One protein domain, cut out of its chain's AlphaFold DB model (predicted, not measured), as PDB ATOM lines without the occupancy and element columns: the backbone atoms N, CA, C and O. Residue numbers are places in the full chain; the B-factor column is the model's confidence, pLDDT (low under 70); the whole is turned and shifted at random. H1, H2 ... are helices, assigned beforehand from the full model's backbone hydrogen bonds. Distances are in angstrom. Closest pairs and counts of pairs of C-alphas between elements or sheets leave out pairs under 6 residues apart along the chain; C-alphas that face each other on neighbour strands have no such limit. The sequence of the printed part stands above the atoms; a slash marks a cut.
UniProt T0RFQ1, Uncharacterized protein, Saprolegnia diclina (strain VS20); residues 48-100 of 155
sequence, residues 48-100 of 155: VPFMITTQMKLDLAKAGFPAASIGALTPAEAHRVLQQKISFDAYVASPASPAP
ATOM      1  N   VAL A  48     -13.420 -22.995 -41.552       79.06
ATOM      2  CA  VAL A  48     -12.369 -22.137 -40.990       79.06
ATOM      3  C   VAL A  48     -12.380 -22.275 -39.464       79.06
ATOM      4  O   VAL A  48     -13.422 -22.041 -38.845       79.06
ATOM      5  N   PRO A  49     -11.262 -22.664 -38.832       83.81
ATOM      6  CA  PRO A  49     -11.177 -22.716 -37.379       83.81
ATOM      7  C   PRO A  49     -11.164 -21.292 -36.810       83.81
ATOM      8  O   PRO A  49     -10.276 -20.499 -37.112       83.81
ATOM      9  N   PHE A  50     -12.141 -20.972 -35.964       87.81
ATOM     10  CA  PHE A  50     -12.210 -19.685 -35.259       87.81
ATOM     11  C   PHE A  50     -11.571 -19.747 -33.863       87.81
ATOM     12  O   PHE A  50     -11.172 -18.727 -33.313       87.81
ATOM     13  N   MET A  51     -11.476 -20.946 -33.279       92.62
ATOM     14  CA  MET A  51     -10.936 -21.188 -31.943       92.62
ATOM     15  C   MET A  51     -10.384 -22.614 -31.845       92.62
ATOM     16  O   MET A  51     -10.863 -23.520 -32.529       92.62
ATOM     17  N   ILE A  52      -9.407 -22.831 -30.962       93.38
ATOM     18  CA  ILE A  52      -8.941 -24.175 -30.604       93.38
ATOM     19  C   ILE A  52      -9.998 -24.849 -29.721       93.38
ATOM     20  O   ILE A  52     -10.222 -24.449 -28.575       93.38
ATOM     21  N   THR A  53     -10.649 -25.882 -30.253       93.00
ATOM     22  CA  THR A  53     -11.689 -26.637 -29.539       93.00
ATOM     23  C   THR A  53     -11.090 -27.587 -28.502       93.00
ATOM     24  O   THR A  53      -9.911 -27.933 -28.554       93.00
ATOM     25  N   THR A  54     -11.906 -28.056 -27.556       93.81
ATOM     26  CA  THR A  54     -11.483 -29.050 -26.554       93.81
ATOM     27  C   THR A  54     -10.945 -30.328 -27.196       93.81
ATOM     28  O   THR A  54      -9.920 -30.836 -26.757       93.81
ATOM     29  N   GLN A  55     -11.575 -30.795 -28.279       93.06
ATOM     30  CA  GLN A  55     -11.107 -31.961 -29.033       93.06
ATOM     31  C   GLN A  55      -9.745 -31.710 -29.682       93.06
ATOM     32  O   GLN A  55      -8.838 -32.520 -29.523       93.06
ATOM     33  N   MET A  56      -9.547 -30.538 -30.298       93.25
ATOM     34  CA  MET A  56      -8.238 -30.176 -30.852       93.25
ATOM     35  C   MET A  56      -7.145 -30.159 -29.778       93.25
ATOM     36  O   MET A  56      -6.037 -30.608 -30.044       93.25
ATOM     37  N   LYS A  57      -7.439 -29.697 -28.554       94.50
ATOM     38  CA  LYS A  57      -6.463 -29.736 -27.450       94.50
ATOM     39  C   LYS A  57      -6.077 -31.166 -27.075       94.50
ATOM     40  O   LYS A  57      -4.902 -31.425 -26.840       94.50
ATOM     41  N   LEU A  58      -7.046 -32.082 -27.032       95.38
ATOM     42  CA  LEU A  58      -6.781 -33.495 -26.760       95.38
ATOM     43  C   LEU A  58      -5.941 -34.127 -27.870       95.38
ATOM     44  O   LEU A  58      -5.006 -34.869 -27.582       95.38
ATOM     45  N   ASP A  59      -6.238 -33.815 -29.129       94.44
ATOM     46  CA  ASP A  59      -5.495 -34.366 -30.261       94.44
ATOM     47  C   ASP A  59      -4.078 -33.786 -30.362       94.44
ATOM     48  O   ASP A  59      -3.134 -34.519 -30.648       94.44
ATOM     49  N   LEU A  60      -3.892 -32.508 -30.020       94.12
ATOM     50  CA  LEU A  60      -2.566 -31.897 -29.897       94.12
ATOM     51  C   LEU A  60      -1.770 -32.506 -28.737       94.12
ATOM     52  O   LEU A  60      -0.583 -32.783 -28.890       94.12
ATOM     53  N   ALA A  61      -2.416 -32.778 -27.600       94.25
ATOM     54  CA  ALA A  61      -1.769 -33.457 -26.481       94.25
ATOM     55  C   ALA A  61      -1.308 -34.874 -26.867       94.25
ATOM     56  O   ALA A  61      -0.192 -35.263 -26.534       94.25
ATOM     57  N   LYS A  62      -2.112 -35.620 -27.644       94.06
ATOM     58  CA  LYS A  62      -1.703 -36.922 -28.211       94.06
ATOM     59  C   LYS A  62      -0.522 -36.796 -29.179       94.06
ATOM     60  O   LYS A  62       0.289 -37.710 -29.255       94.06
ATOM     61  N   ALA A  63      -0.415 -35.678 -29.897       90.81
ATOM     62  CA  ALA A  63       0.714 -35.368 -30.778       90.81
ATOM     63  C   ALA A  63       1.970 -34.860 -30.030       90.81
ATOM     64  O   ALA A  63       2.976 -34.538 -30.665       90.81
ATOM     65  N   GLY A  64       1.924 -34.797 -28.693       92.94
ATOM     66  CA  GLY A  64       3.054 -34.423 -27.840       92.94
ATOM     67  C   GLY A  64       3.155 -32.931 -27.520       92.94
ATOM     68  O   GLY A  64       4.166 -32.505 -26.972       92.94
ATOM     69  N   PHE A  65       2.136 -32.122 -27.834       94.25
ATOM     70  CA  PHE A  65       2.163 -30.691 -27.519       94.25
ATOM     71  C   PHE A  65       1.898 -30.444 -26.023       94.25
ATOM     72  O   PHE A  65       0.838 -30.829 -25.515       94.25
ATOM     73  N   PRO A  66       2.793 -29.743 -25.302       93.56
ATOM     74  CA  PRO A  66       2.541 -29.343 -23.922       93.56
ATOM     75  C   PRO A  66       1.446 -28.271 -23.839       93.56
ATOM     76  O   PRO A  66       1.352 -27.395 -24.701       93.56
ATOM     77  N   ALA A  67       0.658 -28.273 -22.758       90.31
ATOM     78  CA  ALA A  67      -0.481 -27.362 -22.571       90.31
ATOM     79  C   ALA A  67      -0.127 -25.868 -22.723       90.31
ATOM     80  O   ALA A  67      -0.914 -25.108 -23.288       90.31
ATOM     81  N   ALA A  68       1.067 -25.462 -22.278       89.12
ATOM     82  CA  ALA A  68       1.569 -24.096 -22.435       89.12
ATOM     83  C   ALA A  68       1.735 -23.698 -23.913       89.12
ATOM     84  O   ALA A  68       1.357 -22.596 -24.301       89.12
ATOM     85  N   SER A  69       2.231 -24.615 -24.753       88.69
ATOM     86  CA  SER A  69       2.383 -24.377 -26.195       88.69
ATOM     87  C   SER A  69       1.039 -24.334 -26.923       88.69
ATOM     88  O   SER A  69       0.850 -23.498 -27.799       88.69
ATOM     89  N   ILE A  70       0.066 -25.156 -26.513       90.50
ATOM     90  CA  ILE A  70      -1.276 -25.177 -27.117       90.50
ATOM     91  C   ILE A  70      -1.983 -23.827 -26.944       90.50
ATOM     92  O   ILE A  70      -2.702 -23.396 -27.840       90.50
ATOM     93  N   GLY A  71      -1.781 -23.154 -25.806       86.12
ATOM     94  CA  GLY A  71      -2.332 -21.818 -25.567       86.12
ATOM     95  C   GLY A  71      -1.713 -20.719 -26.436       86.12
ATOM     96  O   GLY A  71      -2.354 -19.692 -26.640       86.12
ATOM     97  N   ALA A  72      -0.502 -20.936 -26.951       88.62
ATOM     98  CA  ALA A  72       0.199 -19.993 -27.819       88.62
ATOM     99  C   ALA A  72      -0.120 -20.190 -29.312       88.62
ATOM    100  O   ALA A  72       0.117 -19.284 -30.105       88.62
ATOM    101  N   LEU A  73      -0.660 -21.353 -29.698       89.12
ATOM    102  CA  LEU A  73      -1.026 -21.644 -31.083       89.12
ATOM    103  C   LEU A  73      -2.238 -20.822 -31.524       89.12
ATOM    104  O   LEU A  73      -3.230 -20.689 -30.801       89.12
ATOM    105  N   THR A  74      -2.211 -20.352 -32.769       91.94
ATOM    106  CA  THR A  74      -3.424 -19.823 -33.392       91.94
ATOM    107  C   THR A  74      -4.375 -20.966 -33.780       91.94
ATOM    108  O   THR A  74      -3.936 -22.088 -34.055       91.94
ATOM    109  N   PRO A  75      -5.696 -20.721 -33.865       92.38
ATOM    110  CA  PRO A  75      -6.653 -21.737 -34.310       92.38
ATOM    111  C   PRO A  75      -6.330 -22.325 -35.692       92.38
ATOM    112  O   PRO A  75      -6.528 -23.521 -35.917       92.38
ATOM    113  N   ALA A  76      -5.805 -21.500 -36.602       90.12
ATOM    114  CA  ALA A  76      -5.398 -21.918 -37.939       90.12
ATOM    115  C   ALA A  76      -4.178 -22.851 -37.904       90.12
ATOM    116  O   ALA A  76      -4.193 -23.901 -38.548       90.12
ATOM    117  N   GLU A  77      -3.154 -22.515 -37.117       90.62
ATOM    118  CA  GLU A  77      -1.962 -23.353 -36.955       90.62
ATOM    119  C   GLU A  77      -2.292 -24.677 -36.279       90.62
ATOM    120  O   GLU A  77      -1.908 -25.725 -36.788       90.62
ATOM    121  N   ALA A  78      -3.058 -24.645 -35.188       92.25
ATOM    122  CA  ALA A  78      -3.496 -25.847 -34.487       92.25
ATOM    123  C   ALA A  78      -4.246 -26.802 -35.427       92.25
ATOM    124  O   ALA A  78      -3.993 -28.004 -35.439       92.25
ATOM    125  N   HIS A  79      -5.137 -26.269 -36.265       92.19
ATOM    126  CA  HIS A  79      -5.841 -27.073 -37.258       92.19
ATOM    127  C   HIS A  79      -4.892 -27.623 -38.329       92.19
ATOM    128  O   HIS A  79      -4.987 -28.799 -38.671       92.19
ATOM    129  N   ARG A  80      -3.938 -26.817 -38.814       90.75
ATOM    130  CA  ARG A  80      -2.928 -27.255 -39.788       90.75
ATOM    131  C   ARG A  80      -2.060 -28.387 -39.237       90.75
ATOM    132  O   ARG A  80      -1.886 -29.394 -39.916       90.75
ATOM    133  N   VAL A  81      -1.557 -28.245 -38.009       92.56
ATOM    134  CA  VAL A  81      -0.749 -29.263 -37.317       92.56
ATOM    135  C   VAL A  81      -1.512 -30.580 -37.213       92.56
ATOM    136  O   VAL A  81      -0.957 -31.631 -37.525       92.56
ATOM    137  N   LEU A  82      -2.795 -30.528 -36.845       92.50
ATOM    138  CA  LEU A  82      -3.639 -31.720 -36.739       92.50
ATOM    139  C   LEU A  82      -3.952 -32.349 -38.101       92.50
ATOM    140  O   LEU A  82      -3.902 -33.570 -38.232       92.50
ATOM    141  N   GLN A  83      -4.228 -31.539 -39.127       91.38
ATOM    142  CA  GLN A  83      -4.447 -32.029 -40.491       91.38
ATOM    143  C   GLN A  83      -3.201 -32.713 -41.063       91.38
ATOM    144  O   GLN A  83      -3.309 -33.747 -41.717       91.38
ATOM    145  N   GLN A  84      -2.024 -32.148 -40.794       91.12
ATOM    146  CA  GLN A  84      -0.737 -32.649 -41.278       91.12
ATOM    147  C   GLN A  84      -0.110 -33.701 -40.348       91.12
ATOM    148  O   GLN A  84       0.922 -34.268 -40.694       91.12
ATOM    149  N   LYS A  85      -0.730 -33.985 -39.191       91.38
ATOM    150  CA  LYS A  85      -0.245 -34.922 -38.159       91.38
ATOM    151  C   LYS A  85       1.209 -34.657 -37.743       91.38
ATOM    152  O   LYS A  85       2.003 -35.583 -37.593       91.38
ATOM    153  N   ILE A  86       1.555 -33.384 -37.574       91.19
ATOM    154  CA  ILE A  86       2.912 -32.963 -37.209       91.19
ATOM    155  C   ILE A  86       3.128 -33.188 -35.708       91.19
ATOM    156  O   ILE A  86       2.286 -32.807 -34.896       91.19
ATOM    157  N   SER A  87       4.259 -33.795 -35.341       91.38
ATOM    158  CA  SER A  87       4.685 -33.938 -33.945       91.38
ATOM    159  C   SER A  87       5.296 -32.643 -33.407       91.38
ATOM    160  O   SER A  87       5.774 -31.800 -34.169       91.38
ATOM    161  N   PHE A  88       5.321 -32.488 -32.084       90.38
ATOM    162  CA  PHE A  88       5.875 -31.292 -31.446       90.38
ATOM    163  C   PHE A  88       7.328 -30.998 -31.868       90.38
ATOM    164  O   PHE A  88       7.634 -29.865 -32.237       90.38
ATOM    165  N   ASP A  89       8.196 -32.011 -31.924       89.94
ATOM    166  CA  ASP A  89       9.604 -31.834 -32.317       89.94
ATOM    167  C   ASP A  89       9.747 -31.299 -33.749       89.94
ATOM    168  O   ASP A  89      10.529 -30.384 -34.013       89.94
ATOM    169  N   ALA A  90       8.939 -31.822 -34.675       88.06
ATOM    170  CA  ALA A  90       8.922 -31.371 -36.063       88.06
ATOM    171  C   ALA A  90       8.340 -29.953 -36.205       88.06
ATOM    172  O   ALA A  90       8.764 -29.188 -37.071       88.06
ATOM    173  N   TYR A  91       7.391 -29.584 -35.342       88.44
ATOM    174  CA  TYR A  91       6.840 -28.233 -35.287       88.44
ATOM    175  C   TYR A  91       7.862 -27.208 -34.775       88.44
ATOM    176  O   TYR A  91       7.945 -26.110 -35.322       88.44
ATOM    177  N   VAL A  92       8.667 -27.562 -33.768       88.25
ATOM    178  CA  VAL A  92       9.734 -26.697 -33.228       88.25
ATOM    179  C   VAL A  92      10.906 -26.573 -34.206       88.25
ATOM    180  O   VAL A  92      11.479 -25.496 -34.341       88.25
ATOM    181  N   ALA A  93      11.231 -27.642 -34.936       85.12
ATOM    182  CA  ALA A  93      12.267 -27.628 -35.969       85.12
ATOM    183  C   ALA A  93      11.859 -26.855 -37.241       85.12
ATOM    184  O   ALA A  93      12.697 -26.609 -38.110       85.12
ATOM    185  N   SER A  94      10.581 -26.483 -37.381       79.44
ATOM    186  CA  SER A  94      10.098 -25.754 -38.549       79.44
ATOM    187  C   SER A  94      10.479 -24.269 -38.466       79.44
ATOM    188  O   SER A  94      10.109 -23.595 -37.504       79.44
ATOM    189  N   PRO A  95      11.127 -23.696 -39.498       64.06
ATOM    190  CA  PRO A  95      11.536 -22.287 -39.504       64.06
ATOM    191  C   PRO A  95      10.360 -21.296 -39.581       64.06
ATOM    192  O   PRO A  95      10.571 -20.091 -39.497       64.06
ATOM    193  N   ALA A  96       9.127 -21.786 -39.751       62.41
ATOM    194  CA  ALA A  96       7.899 -20.986 -39.778       62.41
ATOM    195  C   ALA A  96       7.122 -21.016 -38.447       62.41
ATOM    196  O   ALA A  96       5.993 -20.534 -38.391       62.41
ATOM    197  N   SER A  97       7.686 -21.624 -37.401       58.62
ATOM    198  CA  SER A  97       7.067 -21.692 -36.079       58.62
ATOM    199  C   SER A  97       7.234 -20.344 -35.367       58.62
ATOM    200  O   SER A  97       8.376 -19.906 -35.188       58.62
ATOM    201  N   PRO A  98       6.153 -19.639 -34.980       56.56
ATOM    202  CA  PRO A  98       6.289 -18.402 -34.228       56.56
ATOM    203  C   PRO A  98       6.921 -18.723 -32.872       56.56
ATOM    204  O   PRO A  98       6.317 -19.367 -32.013       56.56
ATOM    205  N   ALA A  99       8.168 -18.288 -32.686       49.81
ATOM    206  CA  ALA A  99       8.820 -18.306 -31.387       49.81
ATOM    207  C   ALA A  99       7.915 -17.600 -30.356       49.81
ATOM    208  O   ALA A  99       7.325 -16.562 -30.683       49.81
ATOM    209  N   PRO A 100       7.791 -18.121 -29.120       47.69
ATOM    210  CA  PRO A 100       6.961 -17.512 -28.089       47.69
ATOM    211  C   PRO A 100       7.545 -16.146 -27.708       47.69
ATOM    212  O   PRO A 100       8.443 -16.042 -26.878       47.69
TER     213      PRO A 100
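AT A GLANCE: This is residues 48 to 100 of the 155 residues of an uncharacterized protein of Saprolegnia diclina (strain VS20) (UniProt T0RFQ1). Short helices joined by tight turns make a small rounded cluster: H1 and H3 pack on each other aslant, H2 lies near both, and H4 sits toward the end of the longest axis away from the start of H1. Residues 93 to 100 follow H4 as a tail without a named element. The printed part has 53 residues with four named helices, in the order H1, H2, H3, H4, and no named strand; its class is all helix. It is compact, with a radius of gyration of the C-alphas of 9.9 A, and spans 25 by 21 by 20 A.

IN THESE COORDINATES: After residues 48 to 53, H1 covers residues 54 to 62, from C-alpha 54 at (-11.483, -29.050, -26.554), and is 12.7 A long. H2 covers residues 67 to 72, 9.1 A. H3, the longest helix, covers residues 75 to 84, 14.2 A. H4 covers residues 88 to 92, 6.3 A, and ends with C-alpha 92 at (9.734, -26.697, -33.228).

HOW THE PARTS SIT: H1 and H3 touch, their closest C-alphas being those of Leu 60 and Leu 82, 6.9 A apart; they run the same way at a steep tilt of 48 degrees. H1 and H2 only just touch, with 3 pairs of C-alphas within 8 A, the closest those of Lys 57 and Ile 70 at 6.9 A; they run opposite ways at a steep tilt of 62 degrees. H2 and H3 are close but not clearly touching, with the closest C-alphas, of Ile 70 and Ala 78, 7.7 A apart. H3 and H4 are also close but not clearly touching, the closest C-alphas being those of Val 81 and Tyr 91, 7.9 A apart. H4 is apart from H1 and H2. Every O i to N i+4 pair is within hydrogen-bond range in H1, H3 and H4, and 1 of 2 in H2.

THE WHOLE: The C-alphas farthest apart, of Thr 54 and Pro 95, are 27.3 A from each other. The printed part has no cut, and the three links between helices are tight. The mean pLDDT of the printed part is 86.8; residues 95 to 100 are under 70.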